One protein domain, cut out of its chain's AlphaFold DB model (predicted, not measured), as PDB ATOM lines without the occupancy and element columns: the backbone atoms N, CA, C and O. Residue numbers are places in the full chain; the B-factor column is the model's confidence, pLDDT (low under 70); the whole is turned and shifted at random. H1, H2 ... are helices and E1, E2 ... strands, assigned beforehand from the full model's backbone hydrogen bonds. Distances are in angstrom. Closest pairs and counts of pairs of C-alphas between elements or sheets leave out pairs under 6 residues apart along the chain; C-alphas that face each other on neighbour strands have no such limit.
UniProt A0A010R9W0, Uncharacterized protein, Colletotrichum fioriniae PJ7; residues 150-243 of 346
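This is residues 150 to 243 of the 346 residues of an uncharacterized protein of Colletotrichum fioriniae PJ7 (UniProt A0A010R9W0). An elongated domain has a helical hairpin, H3 and H4, at one end and a long looping stretch without a named element, residues 150 to 179, at the other, with a tiny hairpin of two strands, E1 and E2, between them. The short helix H1 leads directly into E1, and the short helix H2 follows directly on E2, on the way from the strands to the helical hairpin. The printed part has 94 residues, with four named helices and two named strands in the order H1, E1, E2, H2, H3, H4; the sheet has the order E1 - E2 and is antiparallel. The class is mostly helix, with 34 residues in helices and 6 in strands, and under half of the printed residues are in named elements. The whole is only just compact, close to loose, with a radius of gyration of the C-alphas of 14.6 A, and spans 45 by 28 by 23 A.

Strands E1, residues 184 to 186, and E2, residues 193 to 195, form an antiparallel hairpin, with 136 degrees between their directions. N 185 and O 194 are 2.8 A apart and N 194 and O 185 are 2.9 A apart, both within hydrogen-bond range. H2, residues 196 to 199, comes closest to E1 at the C-alphas of Lys 196 and Leu 184, 5.7 A apart. H1, residues 180 to 183, is close to H2 but not clearly touching it; their closest C-alphas, those of Asn 183 and Lys 196, are 5.6 A apart. H2 and H3, residues 212 to 220, only just touch, with 3 pairs of C-alphas within 8 A, the closest being those of Asn 198 and Ala 212 at 5.3 A. H4, residues 226 to 242, only just touches H2, with residues 240 to 241 alone and 3 pairs of C-alphas within 8 A; the closest are those of Ser 197 and Lys 241, 7.0 A apart. H3 and H4 touch as a helical hairpin, running opposite ways at a steep tilt of 41 degrees, with the C-alphas of Ala 216 and Arg 233 closest at 5.1 A. H1, E1 and E2 are apart from H3 and H4. In H3 and H4 every O i to N i+4 pair is within hydrogen-bond range; H1 and H2 are too short for such a pair, and each has its 1 O i to N i+3 pair within range.

H1 begins at C-alpha 180, (150.658, 80.280, 103.093). E1 begins at C-alpha 184, (152.190, 87.510, 103.644). H3 is 12.1 A long from first to last C-alpha, and H4 is 24.1 A long, ending at C-alpha 242, (170.651, 87.905, 107.353).

The C-alphas of Gly 177 and Glu 224 are the two farthest apart, at 46.5 A. The printed part has no cut. The link from H2 to H3, 12 residues, is long. The mean pLDDT of the printed part is 70.2, with residues 150 to 181, 203, 207 to 208 and 240 to 243 under 70.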
ATOM      1  N   ARG A 150     149.305  85.179  93.072       54.16
ATOM      2  CA  ARG A 150     148.036  85.433  92.359       54.16
ATOM      3  C   ARG A 150     146.785  84.989  93.149       54.16
ATOM      4  O   ARG A 150     145.729  85.594  92.986       54.16
ATOM      5  N   ARG A 151     146.876  83.978  94.030       53.81
ATOM      6  CA  ARG A 151     145.737  83.471  94.828       53.81
ATOM      7  C   ARG A 151     145.414  84.314  96.074       53.81
ATOM      8  O   ARG A 151     144.310  84.188  96.596       53.81
ATOM      9  N   CYS A 152     146.294  85.185  96.577       54.28
ATOM     10  CA  CYS A 152     145.975  86.013  97.753       54.28
ATOM     11  C   CYS A 152     145.291  87.335  97.325       54.28
ATOM     12  O   CYS A 152     145.959  88.349  97.133       54.28
ATOM     13  N   LYS A 153     143.955  87.332  97.161       54.81
ATOM     14  CA  LYS A 153     143.171  88.483  96.656       54.81
ATOM     15  C   LYS A 153     143.381  89.777  97.465       54.81
ATOM     16  O   LYS A 153     143.057  89.866  98.650       54.81
ATOM     17  N   PHE A 154     143.820  90.835  96.786       53.34
ATOM     18  CA  PHE A 154     144.002  92.166  97.368       53.34
ATOM     19  C   PHE A 154     142.657  92.812  97.756       53.34
ATOM     20  O   PHE A 154     141.966  93.387  96.920       53.34
ATOM     21  N   LYS A 155     142.295  92.775  99.044       50.59
ATOM     22  CA  LYS A 155     141.323  93.716  99.631       50.59
ATOM     23  C   LYS A 155     142.025  94.591 100.669       50.59
ATOM     24  O   LYS A 155     142.499  94.085 101.684       50.59
ATOM     25  N   TYR A 156     142.077  95.896 100.398       46.69
ATOM     26  CA  TYR A 156     142.624  96.914 101.298       46.69
ATOM     27  C   TYR A 156     141.839  96.940 102.619       46.69
ATOM     28  O   TYR A 156     140.689  97.370 102.662       46.69
ATOM     29  N   TYR A 157     142.466  96.526 103.723       45.09
ATOM     30  CA  TYR A 157     141.952  96.798 105.070       45.09
ATOM     31  C   TYR A 157     142.491  98.144 105.566       45.09
ATOM     32  O   TYR A 157     143.426  98.198 106.362       45.09
ATOM     33  N   GLN A 158     141.885  99.237 105.099       40.72
ATOM     34  CA  GLN A 158     142.219 100.597 105.549       40.72
ATOM     35  C   GLN A 158     141.707 100.894 106.978       40.72
ATOM     36  O   GLN A 158     142.163 101.832 107.627       40.72
ATOM     37  N   ARG A 159     140.767 100.089 107.502       38.75
ATOM     38  CA  ARG A 159     140.181 100.215 108.851       38.75
ATOM     39  C   ARG A 159     140.031  98.846 109.544       38.75
ATOM     40  O   ARG A 159     139.910  97.816 108.887       38.75
ATOM     41  N   ARG A 160     139.958  98.874 110.886       39.12
ATOM     42  CA  ARG A 160     139.621  97.762 111.817       39.12
ATOM     43  C   ARG A 160     140.661  96.631 112.029       39.12
ATOM     44  O   ARG A 160     140.315  95.456 111.968       39.12
ATOM     45  N   GLN A 161     141.889  96.958 112.457       46.34
ATOM     46  CA  GLN A 161     142.687  96.068 113.341       46.34
ATOM     47  C   GLN A 161     143.275  96.811 114.559       46.34
ATOM     48  O   GLN A 161     144.480  96.806 114.806       46.34
ATOM     49  N   SER A 162     142.400  97.404 115.379       42.88
ATOM     50  CA  SER A 162     142.749  98.116 116.626       42.88
ATOM     51  C   SER A 162     143.496  97.272 117.673       42.88
ATOM     52  O   SER A 162     144.132  97.839 118.558       42.88
ATOM     53  N   ARG A 163     143.455  95.934 117.565       46.19
ATOM     54  CA  ARG A 163     144.155  94.968 118.439       46.19
ATOM     55  C   ARG A 163     145.369  94.274 117.788       46.19
ATOM     56  O   ARG A 163     145.923  93.346 118.371       46.19
ATOM     57  N   SER A 164     145.809  94.686 116.595       51.94
ATOM     58  CA  SER A 164     147.057  94.159 116.015       51.94
ATOM     59  C   SER A 164     148.271  94.719 116.760       51.94
ATOM     60  O   SER A 164     148.458  95.932 116.810       51.94
ATOM     61  N   LYS A 165     149.161  93.838 117.246       55.66
ATOM     62  CA  LYS A 165     150.503  94.221 117.739       55.66
ATOM     63  C   LYS A 165     151.326  94.963 116.672       55.66
ATOM     64  O   LYS A 165     152.227  95.725 117.002       55.66
ATOM     65  N   TYR A 166     150.985  94.764 115.401       55.62
ATOM     66  CA  TYR A 166     151.547  95.455 114.248       55.62
ATOM     67  C   TYR A 166     150.526  96.498 113.778       55.62
ATOM     68  O   TYR A 166     149.783  96.271 112.822       55.62
ATOM     69  N   ARG A 167     150.425  97.608 114.523       53.62
ATOM     70  CA  ARG A 167     149.391  98.654 114.354       53.62
ATOM     71  C   ARG A 167     149.446  99.352 112.985       53.62
ATOM     72  O   ARG A 167     148.436  99.868 112.526       53.62
ATOM     73  N   ASN A 168     150.617  99.320 112.342       56.94
ATOM     74  CA  ASN A 168     150.939 100.034 111.103       56.94
ATOM     75  C   ASN A 168     151.017  99.136 109.853       56.94
ATOM     76  O   ASN A 168     151.382  99.634 108.792       56.94
ATOM     77  N   VAL A 169     150.759  97.826 109.963       61.09
ATOM     78  CA  VAL A 169     151.179  96.853 108.937       61.09
ATOM     79  C   VAL A 169     149.986  96.127 108.321       61.09
ATOM     80  O   VAL A 169     149.315  95.326 108.976       61.09
ATOM     81  N   TYR A 170     149.741  96.386 107.037       68.00
ATOM     82  CA  TYR A 170     148.661  95.765 106.275       68.00
ATOM     83  C   TYR A 170     148.943  94.274 106.035       68.00
ATOM     84  O   TYR A 170     150.025  93.883 105.592       68.00
ATOM     85  N   ARG A 171     147.955  93.414 106.311       69.00
ATOM     86  CA  ARG A 171     148.031  91.975 106.015       69.00
ATOM     87  C   ARG A 171     147.414  91.681 104.655       69.00
ATOM     88  O   ARG A 171     146.353  92.216 104.343       69.00
ATOM     89  N   CYS A 172     148.021  90.776 103.895       68.50
ATOM     90  CA  CYS A 172     147.405  90.282 102.668       68.50
ATOM     91  C   CYS A 172     146.204  89.385 102.990       68.50
ATOM     92  O   CYS A 172     146.285  88.509 103.855       68.50
ATOM     93  N   LYS A 173     145.079  89.595 102.297       61.75
ATOM     94  CA  LYS A 173     143.884  88.763 102.465       61.75
ATOM     95  C   LYS A 173     144.013  87.507 101.598       61.75
ATOM     96  O   LYS A 173     143.700  87.511 100.415       61.75
ATOM     97  N   GLY A 174     144.490  86.422 102.199       60.97
ATOM     98  CA  GLY A 174     144.347  85.099 101.595       60.97
ATOM     99  C   GLY A 174     142.881  84.683 101.479       60.97
ATOM    100  O   GLY A 174     142.033  85.177 102.230       60.97
ATOM    101  N   TYR A 175     142.592  83.733 100.588       52.91
ATOM    102  CA  TYR A 175     141.352  82.966 100.696       52.91
ATOM    103  C   TYR A 175     141.304  82.249 102.059       52.91
ATOM    104  O   TYR A 175     142.336  81.723 102.498       52.91
ATOM    105  N   PRO A 176     140.140  82.204 102.737       51.72
ATOM    106  CA  PRO A 176     139.970  81.345 103.902       51.72
ATOM    107  C   PRO A 176     140.224  79.894 103.472       51.72
ATOM    108  O   PRO A 176     139.615  79.415 102.524       51.72
ATOM    109  N   GLY A 177     141.186  79.237 104.123       62.47
ATOM    110  CA  GLY A 177     141.669  77.902 103.755       62.47
ATOM    111  C   GLY A 177     143.166  77.856 103.446       62.47
ATOM    112  O   GLY A 177     143.839  76.937 103.898       62.47
ATOM    113  N   ASN A 178     143.743  78.868 102.782       67.56
ATOM    114  CA  ASN A 178     145.168  78.833 102.426       67.56
ATOM    115  C   ASN A 178     146.066  79.300 103.606       67.56
ATOM    116  O   ASN A 178     145.975  80.464 104.022       67.56
ATOM    117  N   PRO A 179     146.941  78.436 104.168       67.50
ATOM    118  CA  PRO A 179     147.822  78.808 105.274       67.50
ATOM    119  C   PRO A 179     149.000  79.691 104.842       67.50
ATOM    120  O   PRO A 179     149.455  80.500 105.650       67.50
ATOM    121  N   ASP A 180     149.455  79.606 103.593       68.62
ATOM    122  CA  ASP A 180     150.658  80.280 103.093       68.62
ATOM    123  C   ASP A 180     150.448  81.809 103.079       68.62
ATOM    124  O   ASP A 180     151.280  82.570 103.589       68.62
ATOM    125  N   CYS A 181     149.261  82.276 102.658       68.31
ATOM    126  CA  CYS A 181     148.894  83.697 102.738       68.31
ATOM    127  C   CYS A 181     148.905  84.246 104.190       68.31
ATOM    128  O   CYS A 181     149.027  85.459 104.370       68.31
ATOM    129  N   LYS A 182     148.835  83.411 105.252       72.69
ATOM    130  CA  LYS A 182     148.943  83.881 106.658       72.69
ATOM    131  C   LYS A 182     150.305  84.513 106.952       72.69
ATOM    132  O   LYS A 182     150.419  85.262 107.929       72.69
ATOM    133  N   ASN A 183     151.330  84.204 106.154       78.56
ATOM    134  CA  ASN A 183     152.689  84.729 106.271       78.56
ATOM    135  C   ASN A 183     153.025  85.842 105.264       78.56
ATOM    136  O   ASN A 183     154.175  86.279 105.220       78.56
ATOM    137  N   LEU A 184     152.032  86.362 104.535       80.12
ATOM    138  CA  LEU A 184     152.190  87.510 103.644       80.12
ATOM    139  C   LEU A 184     151.666  88.813 104.273       80.12
ATOM    140  O   LEU A 184     150.627  88.855 104.939       80.12
ATOM    141  N   LEU A 185     152.399  89.893 104.028       80.88
ATOM    142  CA  LEU A 185     152.087  91.268 104.401       80.88
ATOM    143  C   LEU A 185     152.153  92.146 103.146       80.88
ATOM    144  O   LEU A 185     152.873  91.835 102.196       80.88
ATOM    145  N   TYR A 186     151.369  93.215 103.124       80.69
ATOM    146  CA  TYR A 186     151.196  94.059 101.948       80.69
ATOM    147  C   TYR A 186     152.124  95.274 102.013       80.69
ATOM    148  O   TYR A 186     152.046  96.055 102.961       80.69
ATOM    149  N   CYS A 187     152.980  95.445 101.003       82.06
ATOM    150  CA  CYS A 187     153.763  96.664 100.840       82.06
ATOM    151  C   CYS A 187     152.940  97.688 100.058       82.06
ATOM    152  O   CYS A 187     152.541  97.428  98.923       82.06
ATOM    153  N   SER A 188     152.721  98.869 100.637       78.12
ATOM    154  CA  SER A 188     151.966  99.945  99.986       78.12
ATOM    155  C   SER A 188     152.687 100.566  98.786       78.12
ATOM    156  O   SER A 188     152.019 100.993  97.850       78.12
ATOM    157  N   ARG A 189     154.030 100.597  98.787       79.31
ATOM    158  CA  ARG A 189     154.837 101.216  97.715       79.31
ATOM    159  C   ARG A 189     154.896 100.338  96.461       79.31
ATOM    160  O   ARG A 189     154.503 100.779  95.393       79.31
ATOM    161  N   GLU A 190     155.287  99.071  96.607       79.06
ATOM    162  CA  GLU A 190     155.292  98.082  95.508       79.06
ATOM    163  C   GLU A 190     153.887  97.565  95.136       79.06
ATOM    164  O   GLU A 190     153.744  96.808  94.176       79.06
ATOM    165  N   ARG A 191     152.853  97.915  95.918       77.56
ATOM    166  CA  ARG A 191     151.470  97.400  95.841       77.56
ATOM    167  C   ARG A 191     151.364  95.859  95.846       77.56
ATOM    168  O   ARG A 191     150.357  95.308  95.404       77.56
ATOM    169  N   LYS A 192     152.376  95.158  96.372       81.31
ATOM    170  CA  LYS A 192     152.549  93.693  96.311       81.31
ATOM    171  C   LYS A 192     152.560  93.034  97.692       81.31
ATOM    172  O   LYS A 192     152.898  93.643  98.708       81.31
ATOM    173  N   CYS A 193     152.198  91.752  97.717       80.06
ATOM    174  CA  CYS A 193     152.297  90.895  98.896       80.06
ATOM    175  C   CYS A 193     153.698  90.287  99.012       80.06
ATOM    176  O   CYS A 193     154.134  89.578  98.112       80.06
ATOM    177  N   HIS A 194     154.371  90.513 100.143       83.12
ATOM    178  CA  HIS A 194     155.683  89.938 100.455       83.12
ATOM    179  C   HIS A 194     155.648  89.140 101.758       83.12
ATOM    180  O   HIS A 194     154.812  89.364 102.634       83.12
ATOM    181  N   HIS A 195     156.586  88.210 101.908       82.12
ATOM    182  CA  HIS A 195     156.699  87.393 103.110       82.12
ATOM    183  C   HIS A 195     157.081  88.221 104.351       82.12
ATOM    184  O   HIS A 195     157.848  89.177 104.258       82.12
ATOM    185  N   LYS A 196     156.583  87.826 105.533       82.00
ATOM    186  CA  LYS A 196     156.828  88.489 106.835       82.00
ATOM    187  C   LYS A 196     158.300  88.768 107.149       82.00
ATOM    188  O   LYS A 196     158.579  89.729 107.859       82.00
ATOM    189  N   SER A 197     159.225  87.946 106.647       81.25
ATOM    190  CA  SER A 197     160.673  88.189 106.741       81.25
ATOM    191  C   SER A 197     161.056  89.570 106.213       81.25
ATOM    192  O   SER A 197     161.829  90.277 106.845       81.25
ATOM    193  N   ASN A 198     160.446  89.984 105.103       81.19
ATOM    194  CA  ASN A 198     160.803  91.182 104.354       81.19
ATOM    195  C   ASN A 198     160.286  92.471 105.021       81.19
ATOM    196  O   ASN A 198     160.516  93.548 104.487       81.19
ATOM    197  N   PHE A 199     159.585  92.377 106.156       81.00
ATOM    198  CA  PHE A 199     159.085  93.509 106.949       81.00
ATOM    199  C   PHE A 199     159.655  93.524 108.376       81.00
ATOM    200  O   PHE A 199     159.101  94.192 109.251       81.00
ATOM    201  N   LYS A 200     160.727  92.769 108.641       79.81
ATOM    202  CA  LYS A 200     161.450  92.837 109.915       79.81
ATOM    203  C   LYS A 200     162.424  94.021 109.931       79.81
ATOM    204  O   LYS A 200     163.137  94.262 108.961       79.81
ATOM    205  N   ASP A 201     162.484  94.718 111.060       73.31
ATOM    206  CA  ASP A 201     163.619  95.569 111.434       73.31
ATOM    207  C   ASP A 201     164.805  94.734 111.945       73.31
ATOM    208  O   ASP A 201     164.680  93.523 112.151       73.31
ATOM    209  N   LYS A 202     165.945  95.393 112.215       72.75
ATOM    210  CA  LYS A 202     167.134  94.760 112.819       72.75
ATOM    211  C   LYS A 202     166.824  94.078 114.167       72.75
ATOM    212  O   LYS A 202     167.428  93.065 114.491       72.75
ATOM    213  N   ASP A 203     165.799  94.538 114.890       69.81
ATOM    214  CA  ASP A 203     165.286  93.915 116.126       69.81
ATOM    215  C   ASP A 203     164.449  92.636 115.902       69.81
ATOM    216  O   ASP A 203     163.835  92.109 116.834       69.81
ATOM    217  N   GLY A 204     164.283  92.190 114.653       71.88
ATOM    218  CA  GLY A 204     163.391  91.092 114.267       71.88
ATOM    219  C   GLY A 204     161.890  91.392 114.410       71.88
ATOM    220  O   GLY A 204     161.063  90.504 114.174       71.88
ATOM    221  N   ARG A 205     161.521  92.623 114.797       75.94
ATOM    222  CA  ARG A 205     160.137  93.101 114.977       75.94
ATOM    223  C   ARG A 205     159.542  93.564 113.644       75.94
ATOM    224  O   ARG A 205     160.255  94.098 112.806       75.94
ATOM    225  N   ILE A 206     158.233  93.378 113.465       72.12
ATOM    226  CA  ILE A 206     157.505  93.743 112.238       72.12
ATOM    227  C   ILE A 206     156.748  95.059 112.464       72.12
ATOM    228  O   ILE A 206     155.540  95.061 112.697       72.12
ATOM    229  N   ASN A 207     157.457  96.187 112.448       61.94
ATOM    230  CA  ASN A 207     156.875  97.499 112.771       61.94
ATOM    231  C   ASN A 207     156.527  98.345 111.524       61.94
ATOM    232  O   ASN A 207     156.030  99.466 111.648       61.94
ATOM    233  N   LEU A 208     156.790  97.818 110.323       68.06
ATOM    234  CA  LEU A 208     157.025  98.596 109.104       68.06
ATOM    235  C   LEU A 208     155.872  98.565 108.096       68.06
ATOM    236  O   LEU A 208     155.341  97.504 107.783       68.06
ATOM    237  N   LYS A 209     155.575  99.728 107.503       71.69
ATOM    238  CA  LYS A 209     154.685  99.863 106.331       71.69
ATOM    239  C   LYS A 209     155.332  99.353 105.029       71.69
ATOM    240  O   LYS A 209     154.639  98.829 104.161       71.69
ATOM    241  N   ASN A 210     156.656  99.487 104.916       75.81
ATOM    242  CA  ASN A 210     157.426  99.209 103.701       75.81
ATOM    243  C   ASN A 210     158.294  97.955 103.887       75.81
ATOM    244  O   ASN A 210     158.875  97.756 104.956       75.81
ATOM    245  N   CYS A 211     158.421  97.144 102.838       82.81
ATOM    246  CA  CYS A 211     159.323  95.992 102.804       82.81
ATOM    247  C   CYS A 211     160.805  96.400 102.642       82.81
ATOM    248  O   CYS A 211     161.131  97.545 102.321       82.81
ATOM    249  N   ALA A 212     161.716  95.448 102.856       81.69
ATOM    250  CA  ALA A 212     163.164  95.645 102.816       81.69
ATOM    251  C   ALA A 212     163.685  96.162 101.460       81.69
ATOM    252  O   ALA A 212     164.565  97.018 101.459       81.69
ATOM    253  N   SER A 213     163.112  95.726 100.331       81.62
ATOM    254  CA  SER A 213     163.402  96.245  98.980       81.62
ATOM    255  C   SER A 213     163.128  97.748  98.889       81.62
ATOM    256  O   SER A 213     164.042  98.531  98.633       81.62
ATOM    257  N   CYS A 214     161.905  98.158  99.233       83.06
ATOM    258  CA  CYS A 214     161.504  99.563  99.315       83.06
ATOM    259  C   CYS A 214     162.363 100.390 100.286       83.06
ATOM    260  O   CYS A 214     162.600 101.570 100.045       83.06
ATOM    261  N   ARG A 215     162.826  99.802 101.400       81.00
ATOM    262  CA  ARG A 215     163.697 100.496 102.369       81.00
ATOM    263  C   ARG A 215     165.131 100.644 101.868       81.00
ATOM    264  O   ARG A 215     165.740 101.682 102.120       81.00
ATOM    265  N   ALA A 216     165.654  99.641 101.164       82.12
ATOM    266  CA  ALA A 216     166.948  99.719 100.502       82.12
ATOM    267  C   ALA A 216     166.929 100.820  99.429       82.12
ATOM    268  O   ALA A 216     167.774 101.704  99.477       82.12
ATOM    269  N   GLU A 217     165.896 100.864  98.578       83.81
ATOM    270  CA  GLU A 217     165.675 101.956  97.611       83.81
ATOM    271  C   GLU A 217     165.667 103.341  98.269       83.81
ATOM    272  O   GLU A 217     166.391 104.224  97.833       83.81
ATOM    273  N   THR A 218     164.884 103.554  99.339       82.00
ATOM    274  CA  THR A 218     164.845 104.868 100.015       82.00
ATOM    275  C   THR A 218     166.173 105.273 100.655       82.00
ATOM    276  O   THR A 218     166.365 106.448 100.946       82.00
ATOM    277  N   ARG A 219     167.078 104.318 100.904       80.19
ATOM    278  CA  ARG A 219     168.414 104.581 101.453       80.19
ATOM    279  C   ARG A 219     169.456 104.808 100.362       80.19
ATOM    280  O   ARG A 219     170.329 105.641 100.556       80.19
ATOM    281  N   THR A 220     169.360 104.104  99.233       80.00
ATOM    282  CA  THR A 220     170.306 104.255  98.119       80.00
ATOM    283  C   THR A 220     169.904 105.313  97.096       80.00
ATOM    284  O   THR A 220     170.722 105.667  96.259       80.00
ATOM    285  N   ALA A 221     168.702 105.892  97.190       81.38
ATOM    286  CA  ALA A 221     168.236 106.966  96.307       81.38
ATOM    287  C   ALA A 221     169.167 108.198  96.232       81.38
ATOM    288  O   ALA A 221     169.129 108.899  95.231       81.38
ATOM    289  N   LYS A 222     169.994 108.444  97.260       83.44
ATOM    290  CA  LYS A 222     170.985 109.539  97.299       83.44
ATOM    291  C   LYS A 222     172.346 109.210  96.663       83.44
ATOM    292  O   LYS A 222     173.212 110.070  96.645       83.44
ATOM    293  N   ILE A 223     172.569 107.976  96.214       85.19
ATOM    294  CA  ILE A 223     173.804 107.583  95.520       85.19
ATOM    295  C   ILE A 223     173.571 107.815  94.037       85.19
ATOM    296  O   ILE A 223     172.668 107.196  93.476       85.19
ATOM    297  N   GLU A 224     174.341 108.688  93.403       83.12
ATOM    298  CA  GLU A 224     174.161 109.037  91.989       83.12
ATOM    299  C   GLU A 224     174.528 107.856  91.079       83.12
ATOM    300  O   GLU A 224     173.698 107.431  90.272       83.12
ATOM    301  N   ASP A 225     175.679 107.223  91.329       86.88
ATOM    302  CA  ASP A 225     176.158 106.031  90.625       86.88
ATOM    303  C   ASP A 225     175.161 104.871  90.607       86.88
ATOM    304  O   ASP A 225     174.889 104.223  91.620       86.88
ATOM    305  N   LYS A 226     174.673 104.525  89.412       84.62
ATOM    306  CA  LYS A 226     173.710 103.433  89.197       84.62
ATOM    307  C   LYS A 226     174.239 102.074  89.684       84.62
ATOM    308  O   LYS A 226     173.484 101.318  90.297       84.62
ATOM    309  N   GLY A 227     175.523 101.787  89.449       86.12
ATOM    310  CA  GLY A 227     176.179 100.548  89.881       86.12
ATOM    311  C   GLY A 227     176.339 100.467  91.401       86.12
ATOM    312  O   GLY A 227     175.906  99.495  92.023       86.12
ATOM    313  N   GLU A 228     176.875 101.519  92.023       82.75
ATOM    314  CA  GLU A 228     177.085 101.556  93.475       82.75
ATOM    315  C   GLU A 228     175.750 101.590  94.247       82.75
ATOM    316  O   GLU A 228     175.571 100.876  95.242       82.75
ATOM    317  N   ARG A 229     174.754 102.318  93.717       83.75
ATOM    318  CA  ARG A 229     173.355 102.330  94.175       83.75
ATOM    319  C   ARG A 229     172.757 100.927  94.191       83.75
ATOM    320  O   ARG A 229     172.039 100.596  95.141       83.75
ATOM    321  N   GLU A 230     173.016 100.099  93.176       82.06
ATOM    322  CA  GLU A 230     172.524  98.721  93.161       82.06
ATOM    323  C   GLU A 230     173.323  97.802  94.095       82.06
ATOM    324  O   GLU A 230     172.708  97.044  94.849       82.06
ATOM    325  N   ALA A 231     174.653  97.903  94.133       84.56
ATOM    326  CA  ALA A 231     175.487  97.128  95.052       84.56
ATOM    327  C   ALA A 231     175.071  97.358  96.518       84.56
ATOM    328  O   ALA A 231     174.721  96.407  97.226       84.56
ATOM    329  N   LYS A 232     174.966  98.622  96.947       82.44
ATOM    330  CA  LYS A 232     174.484  98.994  98.288       82.44
ATOM    331  C   LYS A 232     173.011  98.610  98.510       82.44
ATOM    332  O   LYS A 232     172.637  98.250  99.627       82.44
ATOM    333  N   ARG A 233     172.161  98.585  97.468       83.00
ATOM    334  CA  ARG A 233     170.765  98.092  97.565       83.00
ATOM    335  C   ARG A 233     170.727  96.585  97.822       83.00
ATOM    336  O   ARG A 233     169.963  96.147  98.684       83.00
ATOM    337  N   ARG A 234     171.554  95.801  97.118       82.56
ATOM    338  CA  ARG A 234     171.704  94.348  97.313       82.56
ATOM    339  C   ARG A 234     172.256  94.040  98.713       82.56
ATOM    340  O   ARG A 234     171.675  93.204  99.402       82.56
ATOM    341  N   GLN A 235     173.279  94.771  99.171       82.69
ATOM    342  CA  GLN A 235     173.848  94.661 100.527       82.69
ATOM    343  C   GLN A 235     172.832  94.991 101.635       82.69
ATOM    344  O   GLN A 235     172.679  94.228 102.582       82.69
ATOM    345  N   LEU A 236     172.078  96.092 101.528       78.19
ATOM    346  CA  LEU A 236     171.044  96.419 102.521       78.19
ATOM    347  C   LEU A 236     169.905  95.387 102.523       78.19
ATOM    348  O   LEU A 236     169.386  95.033 103.582       78.19
ATOM    349  N   ALA A 237     169.516  94.883 101.350       74.56
ATOM    350  CA  ALA A 237     168.500  93.841 101.235       74.56
ATOM    351  C   ALA A 237     168.966  92.491 101.815       74.56
ATOM    352  O   ALA A 237     168.140  91.772 102.384       74.56
ATOM    353  N   SER A 238     170.258  92.151 101.713       74.81
ATOM    354  CA  SER A 238     170.823  90.971 102.375       74.81
ATOM    355  C   SER A 238     170.999  91.189 103.879       74.81
ATOM    356  O   SER A 238     170.618  90.297 104.630       74.81
ATOM    357  N   GLU A 239     171.419  92.373 104.348       71.00
ATOM    358  CA  GLU A 239     171.513  92.701 105.782       71.00
ATOM    359  C   GLU A 239     170.172  92.452 106.498       71.00
ATOM    360  O   GLU A 239     170.105  91.683 107.457       71.00
ATOM    361  N   PHE A 240     169.069  93.015 105.984       61.59
ATOM    362  CA  PHE A 240     167.726  92.804 106.548       61.59
ATOM    363  C   PHE A 240     167.240  91.344 106.486       61.59
ATOM    364  O   PHE A 240     166.323  90.971 107.222       61.59
ATOM    365  N   LYS A 241     167.831  90.514 105.619       63.62
ATOM    366  CA  LYS A 241     167.508  89.088 105.457       63.62
ATOM    367  C   LYS A 241     168.397  88.187 106.327       63.62
ATOM    368  O   LYS A 241     167.952  87.109 106.714       63.62
ATOM    369  N   ALA A 242     169.612  88.640 106.638       49.56
ATOM    370  CA  ALA A 242     170.651  87.905 107.353       49.56
ATOM    371  C   ALA A 242     170.542  87.993 108.882       49.56
ATOM    372  O   ALA A 242     171.114  87.142 109.556       49.56
ATOM    373  N   VAL A 243     169.798  88.965 109.437       50.28
ATOM    374  CA  VAL A 243     169.512  89.053 110.886       50.28
ATOM    375  C   VAL A 243     168.964  87.707 111.382       50.28
ATOM    376  O   VAL A 243     167.809  87.372 111.077       50.28
TER     377      VAL A 243